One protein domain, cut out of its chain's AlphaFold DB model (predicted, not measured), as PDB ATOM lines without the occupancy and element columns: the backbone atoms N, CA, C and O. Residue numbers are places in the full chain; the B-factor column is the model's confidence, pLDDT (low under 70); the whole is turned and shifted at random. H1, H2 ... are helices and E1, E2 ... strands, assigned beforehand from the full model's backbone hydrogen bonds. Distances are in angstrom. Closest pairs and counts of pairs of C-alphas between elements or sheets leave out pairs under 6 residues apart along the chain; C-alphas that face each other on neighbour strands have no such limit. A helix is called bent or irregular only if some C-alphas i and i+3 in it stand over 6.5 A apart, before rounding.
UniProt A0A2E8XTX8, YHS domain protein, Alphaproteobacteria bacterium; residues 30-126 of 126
ATOM      1  N   THR A  30      87.044 125.328  79.854       63.78
ATOM      2  CA  THR A  30      87.086 126.115  78.614       63.78
ATOM      3  C   THR A  30      88.546 126.411  78.312       63.78
ATOM      4  O   THR A  30      89.206 127.119  79.075       63.78
ATOM      5  N   GLY A  31      89.072 125.829  77.230       68.06
ATOM      6  CA  GLY A  31      90.498 125.915  76.902       68.06
ATOM      7  C   GLY A  31      91.393 125.262  77.963       68.06
ATOM      8  O   GLY A  31      92.425 125.829  78.314       68.06
ATOM      9  N   GLY A  32      90.959 124.133  78.538       76.44
ATOM     10  CA  GLY A  32      91.728 123.344  79.507       76.44
ATOM     11  C   GLY A  32      91.699 123.850  80.954       76.44
ATOM     12  O   GLY A  32      92.197 123.160  81.838       76.44
ATOM     13  N   LYS A  33      91.103 125.019  81.232       91.56
ATOM     14  CA  LYS A  33      91.026 125.591  82.590       91.56
ATOM     15  C   LYS A  33      89.705 125.260  83.280       91.56
ATOM     16  O   LYS A  33      88.641 125.626  82.770       91.56
ATOM     17  N   ALA A  34      89.787 124.633  84.451       94.88
ATOM     18  CA  ALA A  34      88.646 124.367  85.322       94.88
ATOM     19  C   ALA A  34      88.004 125.682  85.777       94.88
ATOM     20  O   ALA A  34      88.706 126.669  86.004       94.88
ATOM     21  N   ILE A  35      86.671 125.711  85.884       95.56
ATOM     22  CA  ILE A  35      85.889 126.833  86.445       95.56
ATOM     23  C   ILE A  35      86.312 128.220  85.932       95.56
ATOM     24  O   ILE A  35      86.337 129.213  86.658       95.56
ATOM     25  N   ARG A  36      86.671 128.294  84.642       94.81
ATOM     26  CA  ARG A  36      87.137 129.518  83.965       94.81
ATOM     27  C   ARG A  36      88.417 130.111  84.579       94.81
ATOM     28  O   ARG A  36      88.672 131.301  84.394       94.81
ATOM     29  N   GLY A  37      89.230 129.315  85.273       96.38
ATOM     30  CA  GLY A  37      90.484 129.722  85.921       96.38
ATOM     31  C   GLY A  37      90.295 130.508  87.221       96.38
ATOM     32  O   GLY A  37      91.139 131.336  87.553       96.38
ATOM     33  N   TYR A  38      89.160 130.338  87.898       98.19
ATOM     34  CA  TYR A  38      88.968 130.855  89.255       98.19
ATOM     35  C   TYR A  38      89.500 129.864  90.288       98.19
ATOM     36  O   TYR A  38      89.608 128.674  90.006       98.19
ATOM     37  N   ASP A  39      89.842 130.378  91.463       98.62
ATOM     38  CA  ASP A  39      90.349 129.599  92.582       98.62
ATOM     39  C   ASP A  39      89.183 128.931  93.335       98.62
ATOM     40  O   ASP A  39      88.344 129.639  93.900       98.62
ATOM     41  N   PRO A  40      89.096 127.586  93.359       98.31
ATOM     42  CA  PRO A  40      88.029 126.887  94.067       98.31
ATOM     43  C   PRO A  40      88.146 126.998  95.596       98.31
ATOM     44  O   PRO A  40      87.137 126.927  96.291       98.31
ATOM     45  N   VAL A  41      89.356 127.170  96.132       98.75
ATOM     46  CA  VAL A  41      89.615 127.263  97.575       98.75
ATOM     47  C   VAL A  41      89.169 128.617  98.109       98.75
ATOM     48  O   VAL A  41      88.580 128.679  99.188       98.75
ATOM     49  N   ALA A  42      89.353 129.682  97.324       98.69
ATOM     50  CA  ALA A  42      88.963 131.041  97.697       98.69
ATOM     51  C   ALA A  42      87.457 131.191  97.993       98.69
ATOM     52  O   ALA A  42      87.084 131.999  98.843       98.69
ATOM     53  N   TYR A  43      86.581 130.376  97.391       98.56
ATOM     54  CA  TYR A  43      85.155 130.368  97.757       98.56
ATOM     55  C   TYR A  43      84.923 129.983  99.224       98.56
ATOM     56  O   TYR A  43      83.972 130.462  99.833       98.56
ATOM     57  N   PHE A  44      85.785 129.137  99.793       98.56
ATOM     58  CA  PHE A  44      85.676 128.653 101.170       98.56
ATOM     59  C   PHE A  44      86.480 129.492 102.162       98.56
ATOM     60  O   PHE A  44      86.068 129.631 103.308       98.56
ATOM     61  N   THR A  45      87.652 129.986 101.758       98.00
ATOM     62  CA  THR A  45      88.580 130.687 102.661       98.00
ATOM     63  C   THR A  45      88.414 132.202 102.629       98.00
ATOM     64  O   THR A  45      88.615 132.857 103.647       98.00
ATOM     65  N   GLU A  46      88.048 132.758 101.473       98.00
ATOM     66  CA  GLU A  46      87.914 134.201 101.241       98.00
ATOM     67  C   GLU A  46      86.458 134.626 100.988       98.00
ATOM     68  O   GLU A  46      86.185 135.823 100.878       98.00
ATOM     69  N   GLU A  47      85.541 133.658 100.870       97.75
ATOM     70  CA  GLU A  47      84.122 133.851 100.545       97.75
ATOM     71  C   GLU A  47      83.911 134.695  99.276       97.75
ATOM     72  O   GLU A  47      82.998 135.522  99.181       97.75
ATOM     73  N   LYS A  48      84.798 134.520  98.285       97.69
ATOM     74  CA  LYS A  48      84.825 135.315  97.051       97.69
ATOM     75  C   LYS A  48      85.260 134.489  95.849       97.69
ATOM     76  O   LYS A  48      86.095 133.595  95.948       97.69
ATOM     77  N   ALA A  49      84.754 134.877  94.681       98.19
ATOM     78  CA  ALA A  49      85.287 134.425  93.406       98.19
ATOM     79  C   ALA A  49      86.608 135.158  93.128       98.19
ATOM     80  O   ALA A  49      86.615 136.328  92.745       98.19
ATOM     81  N   VAL A  50      87.739 134.479  93.321       98.62
ATOM     82  CA  VAL A  50      89.067 135.056  93.070       98.62
ATOM     83  C   VAL A  50      89.694 134.408  91.845       98.62
ATOM     84  O   VAL A  50      89.656 133.190  91.673       98.62
ATOM     85  N   LYS A  51      90.266 135.224  90.957       98.06
ATOM     86  CA  LYS A  51      90.940 134.720  89.762       98.06
ATOM     87  C   LYS A  51      92.262 134.052  90.141       98.06
ATOM     88  O   LYS A  51      93.080 134.653  90.835       98.06
ATOM     89  N   GLY A  52      92.480 132.837  89.646       98.19
ATOM     90  CA  GLY A  52      93.743 132.135  89.815       98.19
ATOM     91  C   GLY A  52      94.842 132.657  88.887       98.19
ATOM     92  O   GLY A  52      94.584 133.348  87.896       98.19
ATOM     93  N   LYS A  53      96.086 132.299  89.202       98.12
ATOM     94  CA  LYS A  53      97.283 132.622  88.416       98.12
ATOM     95  C   LYS A  53      97.830 131.358  87.764       98.12
ATOM     96  O   LYS A  53      97.748 130.278  88.336       98.12
ATOM     97  N   SER A  54      98.426 131.470  86.577       96.00
ATOM     98  CA  SER A  54      99.052 130.319  85.902       96.00
ATOM     99  C   SER A  54     100.239 129.738  86.671       96.00
ATOM    100  O   SER A  54     100.492 128.542  86.574       96.00
ATOM    101  N   GLU A  55     100.932 130.573  87.446       97.81
ATOM    102  CA  GLU A  55     102.061 130.183  88.302       97.81
ATOM    103  C   GLU A  55     101.646 129.253  89.451       97.81
ATOM    104  O   GLU A  55     102.462 128.477  89.936       97.81
ATOM    105  N   HIS A  56     100.377 129.304  89.866       98.31
ATOM    106  CA  HIS A  56      99.814 128.433  90.894       98.31
ATOM    107  C   HIS A  56      98.768 127.546  90.237       98.31
ATOM    108  O   HIS A  56      97.588 127.898  90.178       98.31
ATOM    109  N   SER A  57      99.208 126.423  89.671       97.50
ATOM    110  CA  SER A  57      98.326 125.523  88.936       97.50
ATOM    111  C   SER A  57      98.498 124.063  89.328       97.50
ATOM    112  O   SER A  57      99.573 123.619  89.725       97.50
ATOM    113  N   PHE A  58      97.404 123.313  89.229       97.12
ATOM    114  CA  PHE A  58      97.361 121.893  89.555       97.12
ATOM    115  C   PHE A  58      96.440 121.168  88.580       97.12
ATOM    116  O   PHE A  58      95.330 121.627  88.309       97.12
ATOM    117  N   THR A  59      96.885 120.034  88.045       95.62
ATOM    118  CA  THR A  59      96.065 119.229  87.134       95.62
ATOM    119  C   THR A  59      95.290 118.192  87.930       95.62
ATOM    120  O   THR A  59      95.881 117.352  88.603       95.62
ATOM    121  N   PHE A  60      93.963 118.221  87.824       94.62
ATOM    122  CA  PHE A  60      93.082 117.270  88.496       94.62
ATOM    123  C   PHE A  60      91.859 116.975  87.626       94.62
ATOM    124  O   PHE A  60      91.254 117.896  87.074       94.62
ATOM    125  N   GLN A  61      91.525 115.686  87.484       91.81
ATOM    126  CA  GLN A  61      90.442 115.181  86.624       91.81
ATOM    127  C   GLN A  61      90.473 115.740  85.187       91.81
ATOM    128  O   GLN A  61      89.451 116.124  84.626       91.81
ATOM    129  N   GLY A  62      91.668 115.809  84.591       89.31
ATOM    130  CA  GLY A  62      91.842 116.237  83.196       89.31
ATOM    131  C   GLY A  62      91.732 117.747  82.950       89.31
ATOM    132  O   GLY A  62      91.814 118.168  81.800       89.31
ATOM    133  N   ALA A  63      91.595 118.568  83.996       93.25
ATOM    134  CA  ALA A  63      91.550 120.025  83.888       93.25
ATOM    135  C   ALA A  63      92.676 120.698  84.684       93.25
ATOM    136  O   ALA A  63      93.134 120.184  85.707       93.25
ATOM    137  N   ILE A  64      93.096 121.877  84.222       96.00
ATOM    138  CA  ILE A  64      94.049 122.748  84.913       96.00
ATOM    139  C   ILE A  64      93.275 123.647  85.876       96.00
ATOM    140  O   ILE A  64      92.486 124.501  85.457       96.00
ATOM    141  N   TRP A  65      93.529 123.477  87.166       97.56
ATOM    142  CA  TRP A  65      93.031 124.325  88.242       97.56
ATOM    143  C   TRP A  65      94.047 125.421  88.523       97.56
ATOM    144  O   TRP A  65      95.248 125.166  88.484       97.56
ATOM    145  N   GLN A  66      93.572 126.640  88.762       98.31
ATOM    146  CA  GLN A  66      94.416 127.804  89.028       98.31
ATOM    147  C   GLN A  66      94.049 128.401  90.378       98.31
ATOM    148  O   GLN A  66      92.870 128.461  90.714       98.31
ATOM    149  N   PHE A  67      95.047 128.889  91.107       98.75
ATOM    150  CA  PHE A  67      94.884 129.375  92.476       98.75
ATOM    151  C   PHE A  67      95.400 130.807  92.614       98.75
ATOM    152  O   PHE A  67      96.291 131.244  91.878       98.75
ATOM    153  N   SER A  68      94.807 131.575  93.522       98.62
ATOM    154  CA  SER A  68      95.185 132.963  93.807       98.62
ATOM    155  C   SER A  68      96.532 133.041  94.540       98.62
ATOM    156  O   SER A  68      97.254 134.038  94.415       98.62
ATOM    157  N   SER A  69      96.894 131.960  95.243       98.62
ATOM    158  CA  SER A  69      98.120 131.795  96.023       98.62
ATOM    159  C   SER A  69      98.636 130.346  96.001       98.62
ATOM    160  O   SER A  69      97.876 129.407  95.755       98.62
ATOM    161  N   ALA A  70      99.921 130.158  96.319       98.50
ATOM    162  CA  ALA A  70     100.512 128.830  96.517       98.50
ATOM    163  C   ALA A  70      99.855 128.060  97.681       98.50
ATOM    164  O   ALA A  70      99.618 126.863  97.569       98.50
ATOM    165  N   ALA A  71      99.471 128.755  98.757       98.62
ATOM    166  CA  ALA A  71      98.777 128.140  99.890       98.62
ATOM    167  C   ALA A  71      97.424 127.527  99.478       98.62
ATOM    168  O   ALA A  71      97.101 126.408  99.873       98.62
ATOM    169  N   ASN A  72      96.650 128.215  98.631       98.81
ATOM    170  CA  ASN A  72      95.397 127.666  98.107       98.81
ATOM    171  C   ASN A  72      95.644 126.451  97.198       98.81
ATOM    172  O   ASN A  72      94.915 125.465  97.283       98.81
ATOM    173  N   GLN A  73      96.700 126.475  96.380       98.69
ATOM    174  CA  GLN A  73      97.097 125.311  95.584       98.69
ATOM    175  C   GLN A  73      97.415 124.095  96.468       98.69
ATOM    176  O   GLN A  73      96.962 122.992  96.169       98.69
ATOM    177  N   GLU A  74      98.165 124.286  97.553       98.62
ATOM    178  CA  GLU A  74      98.505 123.221  98.504       98.62
ATOM    179  C   GLU A  74      97.261 122.665  99.208       98.62
ATOM    180  O   GLU A  74      97.091 121.446  99.285       98.62
ATOM    181  N   LEU A  75      96.348 123.538  99.654       98.69
ATOM    182  CA  LEU A  75      95.069 123.131 100.241       98.69
ATOM    183  C   LEU A  75      94.252 122.277  99.269       98.69
ATOM    184  O   LEU A  75      93.715 121.240  99.666       98.69
ATOM    185  N   PHE A  76      94.177 122.690  98.001       98.56
ATOM    186  CA  PHE A  76      93.482 121.924  96.976       98.56
ATOM    187  C   PHE A  76      94.159 120.582  96.720       98.56
ATOM    188  O   PHE A  76      93.483 119.562  96.725       98.56
ATOM    189  N   ALA A  77      95.481 120.556  96.537       98.31
ATOM    190  CA  ALA A  77      96.226 119.326  96.276       98.31
ATOM    191  C   ALA A  77      96.092 118.305  97.419       98.31
ATOM    192  O   ALA A  77      96.045 117.103  97.163       98.31
ATOM    193  N   ALA A  78      95.986 118.774  98.666       98.44
ATOM    194  CA  ALA A  78      95.792 117.920  99.833       98.44
ATOM    195  C   ALA A  78      94.383 117.308  99.915       98.44
ATOM    196  O   ALA A  78      94.229 116.202 100.433       98.44
ATOM    197  N   ASN A  79      93.348 118.010  99.439       97.62
ATOM    198  CA  ASN A  79      91.976 117.499  99.443       97.62
ATOM    199  C   ASN A  79      91.126 118.094  98.300       97.62
ATOM    200  O   ASN A  79      90.284 118.964  98.548       97.62
ATOM    201  N   PRO A  80      91.308 117.629  97.049       96.94
ATOM    202  CA  PRO A  80      90.627 118.208  95.893       96.94
ATOM    203  C   PRO A  80      89.103 118.098  95.980       96.94
ATOM    204  O   PRO A  80      88.394 119.025  95.599       96.94
ATOM    205  N   GLU A  81      88.590 116.987  96.515       94.75
ATOM    206  CA  GLU A  81      87.150 116.704  96.603       94.75
ATOM    207  C   GLU A  81      86.404 117.661  97.536       94.75
ATOM    208  O   GLU A  81      85.214 117.901  97.343       94.75
ATOM    209  N   LYS A  82      87.097 118.246  98.522       97.25
ATOM    210  CA  LYS A  82      86.528 119.277  99.395       97.25
ATOM    211  C   LYS A  82      86.261 120.586  98.649       97.25
ATOM    212  O   LYS A  82      85.281 121.263  98.939       97.25
ATOM    213  N   TYR A  83      87.157 120.965  97.740       98.25
ATOM    214  CA  TYR A  83      87.158 122.299  97.138       98.25
ATOM    215  C   TYR A  83      86.594 122.318  95.716       98.25
ATOM    216  O   TYR A  83      86.031 123.327  95.291       98.25
ATOM    217  N   ALA A  84      86.724 121.225  94.964       97.31
ATOM    218  CA  ALA A  84      86.144 121.118  93.633       97.31
ATOM    219  C   ALA A  84      84.606 121.246  93.700       97.31
ATOM    220  O   ALA A  84      83.982 120.710  94.619       97.31
ATOM    221  N   PRO A  85      83.952 121.925  92.735       97.25
ATOM    222  CA  PRO A  85      82.500 121.986  92.708       97.25
ATOM    223  C   PRO A  85      81.886 120.596  92.557       97.25
ATOM    224  O   PRO A  85      82.378 119.774  91.783       97.25
ATOM    225  N   GLN A  86      80.741 120.378  93.202       96.00
ATOM    226  CA  GLN A  86      80.039 119.090  93.223       96.00
ATOM    227  C   GLN A  86      79.696 118.558  91.821       96.00
ATOM    228  O   GLN A  86      79.592 117.346  91.626       96.00
ATOM    229  N   TYR A  87      79.533 119.456  90.849       95.00
ATOM    230  CA  TYR A  87      79.265 119.127  89.450       95.00
ATOM    231  C   TYR A  87      80.393 119.581  88.525       95.00
ATOM    232  O   TYR A  87      80.131 120.054  87.425       95.00
ATOM    233  N   GLY A  88      81.646 119.537  88.983       90.44
ATOM    234  CA  GLY A  88      82.818 119.705  88.119       90.44
ATOM    235  C   GLY A  88      82.920 121.052  87.398       90.44
ATOM    236  O   GLY A  88      83.626 121.171  86.409       90.44
ATOM    237  N   GLY A  89      82.198 122.081  87.840       93.06
ATOM    238  CA  GLY A  89      82.161 123.374  87.156       93.06
ATOM    239  C   GLY A  89      81.032 123.552  86.140       93.06
ATOM    240  O   GLY A  89      81.004 124.582  85.469       93.06
ATOM    241  N   TYR A  90      80.100 122.603  86.041       95.06
ATOM    242  CA  TYR A  90      78.813 122.809  85.377       95.06
ATOM    243  C   TYR A  90      77.822 123.521  86.301       95.06
ATOM    244  O   TYR A  90      77.890 123.410  87.527       95.06
ATOM    245  N   CYS A  91      76.861 124.223  85.699       96.25
ATOM    246  CA  CYS A  91      75.740 124.809  86.422       96.25
ATOM    247  C   CYS A  91      74.942 123.725  87.165       96.25
ATOM    248  O   CYS A  91      74.328 122.864  86.534       96.25
ATOM    249  N   ALA A  92      74.882 123.816  88.491       96.56
ATOM    250  CA  ALA A  92      74.151 122.891  89.349       96.56
ATOM    251  C   ALA A  92      72.668 122.798  88.967       96.56
ATOM    252  O   ALA A  92      72.135 121.701  88.825       96.56
ATOM    253  N   TRP A  93      72.025 123.946  88.711       96.25
ATOM    254  CA  TRP A  93      70.625 123.989  88.275       96.25
ATOM    255  C   TRP A  93      70.411 123.281  86.931       96.25
ATOM    256  O   TRP A  93      69.407 122.602  86.748       96.25
ATOM    257  N   ALA A  94      71.350 123.404  85.989       94.88
ATOM    258  CA  ALA A  94      71.248 122.708  84.707       94.88
ATOM    259  C   ALA A  94      71.354 121.188  84.898       94.88
ATOM    260  O   ALA A  94      70.505 120.452  84.398       94.88
ATOM    261  N   VAL A  95      72.339 120.738  85.686       94.62
ATOM    262  CA  VAL A  95      72.601 119.308  85.918       94.62
ATOM    263  C   VAL A  95      71.394 118.613  86.544       94.62
ATOM    264  O   VAL A  95      70.989 117.558  86.064       94.62
ATOM    265  N   VAL A  96      70.751 119.220  87.548       94.00
ATOM    266  CA  VAL A  96      69.532 118.643  88.151       94.00
ATOM    267  C   VAL A  96      68.325 118.654  87.204       94.00
ATOM    268  O   VAL A  96      67.378 117.905  87.414       94.00
ATOM    269  N   ASN A  97      68.366 119.463  86.140       94.81
ATOM    270  CA  ASN A  97      67.370 119.493  85.066       94.81
ATOM    271  C   ASN A  97      67.801 118.675  83.829       94.81
ATOM    272  O   ASN A  97      67.225 118.834  82.754       94.81
ATOM    273  N   ASN A  98      68.781 117.776  83.979       93.12
ATOM    274  CA  ASN A  98      69.209 116.811  82.963       93.12
ATOM    275  C   ASN A  98      69.851 117.425  81.700       93.12
ATOM    276  O   ASN A  98      69.754 116.863  80.609       93.12
ATOM    277  N   TYR A  99      70.526 118.569  81.836       92.19
ATOM    278  CA  TYR A  99      71.402 119.130  80.800       92.19
ATOM    279  C   TYR A  99      72.614 119.839  81.423       92.19
ATOM    280  O   TYR A  99      72.718 119.977  82.638       92.19
ATOM    281  N   THR A 100      73.569 120.290  80.609       92.62
ATOM    282  CA  THR A 100      74.754 121.009  81.095       92.62
ATOM    283  C   THR A 100      74.775 122.449  80.606       92.62
ATOM    284  O   THR A 100      74.323 122.776  79.511       92.62
ATOM    285  N   ALA A 101      75.304 123.337  81.442       92.88
ATOM    286  CA  ALA A 101      75.553 124.724  81.089       92.88
ATOM    287  C   ALA A 101      76.845 125.200  81.752       92.88
ATOM    288  O   ALA A 101      77.258 124.666  82.786       92.88
ATOM    289  N   SER A 102      77.454 126.225  81.154       92.88
ATOM    290  CA  SER A 102      78.590 126.934  81.744       92.88
ATOM    291  C   SER A 102      78.193 127.645  83.047       92.88
ATOM    292  O   SER A 102      77.035 127.615  83.469       92.88
ATOM    293  N   ILE A 103      79.160 128.309  83.672       95.94
ATOM    294  CA  ILE A 103      79.004 129.000  84.950       95.94
ATOM    295  C   ILE A 103      79.398 130.472  84.858       95.94
ATOM    296  O   ILE A 103      80.224 130.875  84.024       95.94
ATOM    297  N   ASP A 104      78.813 131.247  85.760       96.81
ATOM    298  CA  ASP A 104      79.286 132.546  86.214       96.81
ATOM    299  C   ASP A 104      80.022 132.324  87.551       96.81
ATOM    300  O   ASP A 104      79.407 131.829  88.499       96.81
ATOM    301  N   PRO A 105      81.328 132.636  87.650       97.12
ATOM    302  CA  PRO A 105      82.106 132.471  88.879       97.12
ATOM    303  C   PRO A 105      81.514 133.204  90.085       97.12
ATOM    304  O   PRO A 105      81.680 132.746  91.205       97.12
ATOM    305  N   ASP A 106      80.778 134.300  89.879       98.12
ATOM    306  CA  ASP A 106      80.122 135.045  90.958       98.12
ATOM    307  C   ASP A 106      78.758 134.455  91.371       98.12
ATOM    308  O   ASP A 106      78.119 134.937  92.314       98.12
ATOM    309  N   ALA A 107      78.288 133.418  90.675       98.25
ATOM    310  CA  ALA A 107      77.034 132.725  90.937       98.25
ATOM    311  C   ALA A 107      77.293 131.374  91.614       98.25
ATOM    312  O   ALA A 107      77.073 130.313  91.034       98.25
ATOM    313  N   TRP A 108      77.745 131.431  92.860       98.44
ATOM    314  CA  TRP A 108      78.112 130.261  93.653       98.44
ATOM    315  C   TRP A 108      77.373 130.216  94.990       98.44
ATOM    316  O   TRP A 108      76.900 131.250  95.479       98.44
ATOM    317  N   SER A 109      77.312 129.016  95.560       98.06
ATOM    318  CA  SER A 109      76.819 128.733  96.907       98.06
ATOM    319  C   SER A 109      77.668 127.632  97.542       98.06
ATOM    320  O   SER A 109      78.132 126.729  96.841       98.06
ATOM    321  N   ILE A 110      77.833 127.676  98.864       98.06
ATOM    322  CA  ILE A 110      78.334 126.543  99.648       98.06
ATOM    323  C   ILE A 110      77.154 125.957 100.420       98.06
ATOM    324  O   ILE A 110      76.570 126.637 101.261       98.06
ATOM    325  N   CYS A 111      76.813 124.703 100.136       96.94
ATOM    326  CA  CYS A 111      75.757 123.964 100.833       96.94
ATOM    327  C   CYS A 111      76.370 122.685 101.403       96.94
ATOM    328  O   CYS A 111      77.043 121.961 100.671       96.94
ATOM    329  N   ASP A 112      76.193 122.432 102.701       96.12
ATOM    330  CA  ASP A 112      76.762 121.271 103.407       96.12
ATOM    331  C   ASP A 112      78.265 121.062 103.148       96.12
ATOM    332  O   ASP A 112      78.748 119.952 102.926       96.12
ATOM    333  N   GLY A 113      79.020 122.166 103.134       96.81
ATOM    334  CA  GLY A 113      80.468 122.152 102.916       96.81
ATOM    335  C   GLY A 113      80.897 121.847 101.478       96.81
ATOM    336  O   GLY A 113      82.072 121.573 101.256       96.81
ATOM    337  N   LYS A 114      79.979 121.901 100.506       97.94
ATOM    338  CA  LYS A 114      80.248 121.627  99.090       97.94
ATOM    339  C   LYS A 114      79.980 122.846  98.223       97.94
ATOM    340  O   LYS A 114      78.987 123.545  98.416       97.94
ATOM    341  N   LEU A 115      80.850 123.068  97.240       98.31
ATOM    342  CA  LEU A 115      80.743 124.176  96.297       98.31
ATOM    343  C   LEU A 115      79.783 123.835  95.153       98.31
ATOM    344  O   LEU A 115      79.937 122.825  94.461       98.31
ATOM    345  N   TYR A 116      78.833 124.728  94.905       98.06
ATOM    346  CA  TYR A 116      77.921 124.689  93.769       98.06
ATOM    347  C   TYR A 116      78.087 125.962  92.948       98.06
ATOM    348  O   TYR A 116      78.145 127.059  93.499       98.06
ATOM    349  N   LEU A 117      78.160 125.808  91.628       98.12
ATOM    350  CA  LEU A 117      78.272 126.910  90.676       98.12
ATOM    351  C   LEU A 117      77.033 126.942  89.785       98.12
ATOM    352  O   LEU A 117      76.459 125.900  89.475       98.12
ATOM    353  N   ASN A 118      76.625 128.126  89.341       98.00
ATOM    354  CA  ASN A 118      75.451 128.328  88.501       98.00
ATOM    355  C   ASN A 118      75.781 129.201  87.290       98.00
ATOM    356  O   ASN A 118      76.766 129.930  87.260       98.00
ATOM    357  N   TYR A 119      74.923 129.138  86.274       96.75
ATOM    358  CA  TYR A 119      75.081 129.899  85.034       96.75
ATOM    359  C   TYR A 119      75.023 131.422  85.241       96.75
ATOM    360  O   TYR A 119      75.658 132.169  84.505       96.75
ATOM    361  N   SER A 120      74.246 131.883  86.223       97.62
ATOM    362  CA  SER A 120      74.113 133.297  86.583       97.62
ATOM    363  C   SER A 120      73.544 133.448  87.991       97.62
ATOM    364  O   SER A 120      72.943 132.512  88.531       97.62
ATOM    365  N   LYS A 121      73.655 134.647  88.577       97.19
ATOM    366  CA  LYS A 121      73.049 134.958  89.886       97.19
ATOM    367  C   LYS A 121      71.525 134.791  89.895       97.19
ATOM    368  O   LYS A 121      70.974 134.409  90.921       97.19
ATOM    369  N   LEU A 122      70.861 135.026  88.760       96.81
ATOM    370  CA  LEU A 122      69.421 134.785  88.605       96.81
ATOM    371  C   LEU A 122      69.090 133.291  88.644       96.81
ATOM    372  O   LEU A 122      68.123 132.899  89.286       96.81
ATOM    373  N   VAL A 123      69.894 132.451  87.982       95.88
ATOM    374  CA  VAL A 123      69.717 130.990  88.023       95.88
ATOM    375  C   VAL A 123      70.034 130.435  89.411       95.88
ATOM    376  O   VAL A 123      69.331 129.544  89.863       95.88
ATOM    377  N   ARG A 124      71.043 130.978  90.105       96.00
ATOM    378  CA  ARG A 124      71.373 130.607  91.493       96.00
ATOM    379  C   ARG A 124      70.217 130.856  92.467       96.00
ATOM    380  O   ARG A 124      70.118 130.165  93.469       96.00
ATOM    381  N   ALA A 125      69.388 131.863  92.205       94.06
ATOM    382  CA  ALA A 125      68.272 132.234  93.072       94.06
ATOM    383  C   ALA A 125      67.002 131.381  92.870       94.06
ATOM    384  O   ALA A 125      66.002 131.653  93.532       94.06
ATOM    385  N   ARG A 126      67.014 130.414  91.940       87.31
ATOM    386  CA  ARG A 126      65.926 129.445  91.735       87.31
ATOM    387  C   ARG A 126      66.057 128.268  92.686       87.31
ATOM    388  O   ARG A 126      64.992 127.806  93.142       87.31
TER     389      ARG A 126
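Overview. This is residues 30 to 126 of the 126 residues of the protein "YHS domain protein" of Alphaproteobacteria bacterium (UniProt A0A2E8XTX8). Two small lobes lie next to each other along the longest axis, each built on a two-stranded hairpin whose first strand is bent. In one lobe H2 packs over the hairpin E1 and E2; in the other the short helices H4 and H5 lie by the hairpin E3 and E4, with the short helices H1 and H3 between the lobes. The printed part has 97 residues, with five named helices and four named strands in the order H1 E1 E2 H2 H3 H4 E3 E4 H5; both two-stranded sheets are antiparallel and the class is mixed, helices and strands. The whole is compact, with a radius of gyration of the C-alphas of 12.4 A and spans of 35 by 26 by 19 A.

Along the chain. Residues 30 to 41 hold no named element. H1, residues 42 to 45, begins at C-alpha 42 (88.963, 131.041, 97.697). E1, residues 53 to 60, is 15.9 A long and bends by 83 degrees at residue 56; E2, residues 63 to 67, measures 13.1 A. H2, residues 70 to 78, is the longest helix at 12.3 A and begins at C-alpha 70 (100.512, 128.830, 96.517). H3 is residues 80 to 83 and H4 residues 92 to 96. E3, residues 104 to 111, measures 17.3 A and bends by 59 degrees at residue 107; E4, residues 114 to 118, measures 13.4 A. H5, residues 121 to 124, ends at C-alpha 124 (71.373, 130.607, 91.493).

Arrangement. E1 and E2 form a hairpin, antiparallel at 139 degrees, with N 58 and O 65 within hydrogen-bond range at 2.9 A. The closest C-alphas of H2 and E1 are those of His 56 and Ala 70, 5.7 A apart. H1 and H2 are close but not clearly touching, with C-alphas 42 and 72 closest at 7.3 A. H2 and H3 are also close but not clearly touching, at 6.3 A between the closest C-alphas, 76 and 83. The closest C-alphas of H3 and E4 are 82 and 114, at 6.7 A. E3 and E4 form the other hairpin, antiparallel at 146 degrees, with N 109 and O 116 3.0 A apart. The closest C-alphas of H4 and E4, 92 and 118, are 5.7 A apart; those of H5 and E3, 107 and 121, are 4.7 A apart. E1 and E2 are apart from E3 and E4. In H2 and H4 every O i to N i+4 pair is within hydrogen-bond range; H1, H3 and H5 are too short for such a pair.

Size, cuts and confidence. The two C-alphas farthest apart, those of Glu 55 and Asn 97, are 36.4 A apart. The printed part has no cut, and no link is long. Residues 30 to 31 have pLDDT under 70; the mean of the printed part is 95.7.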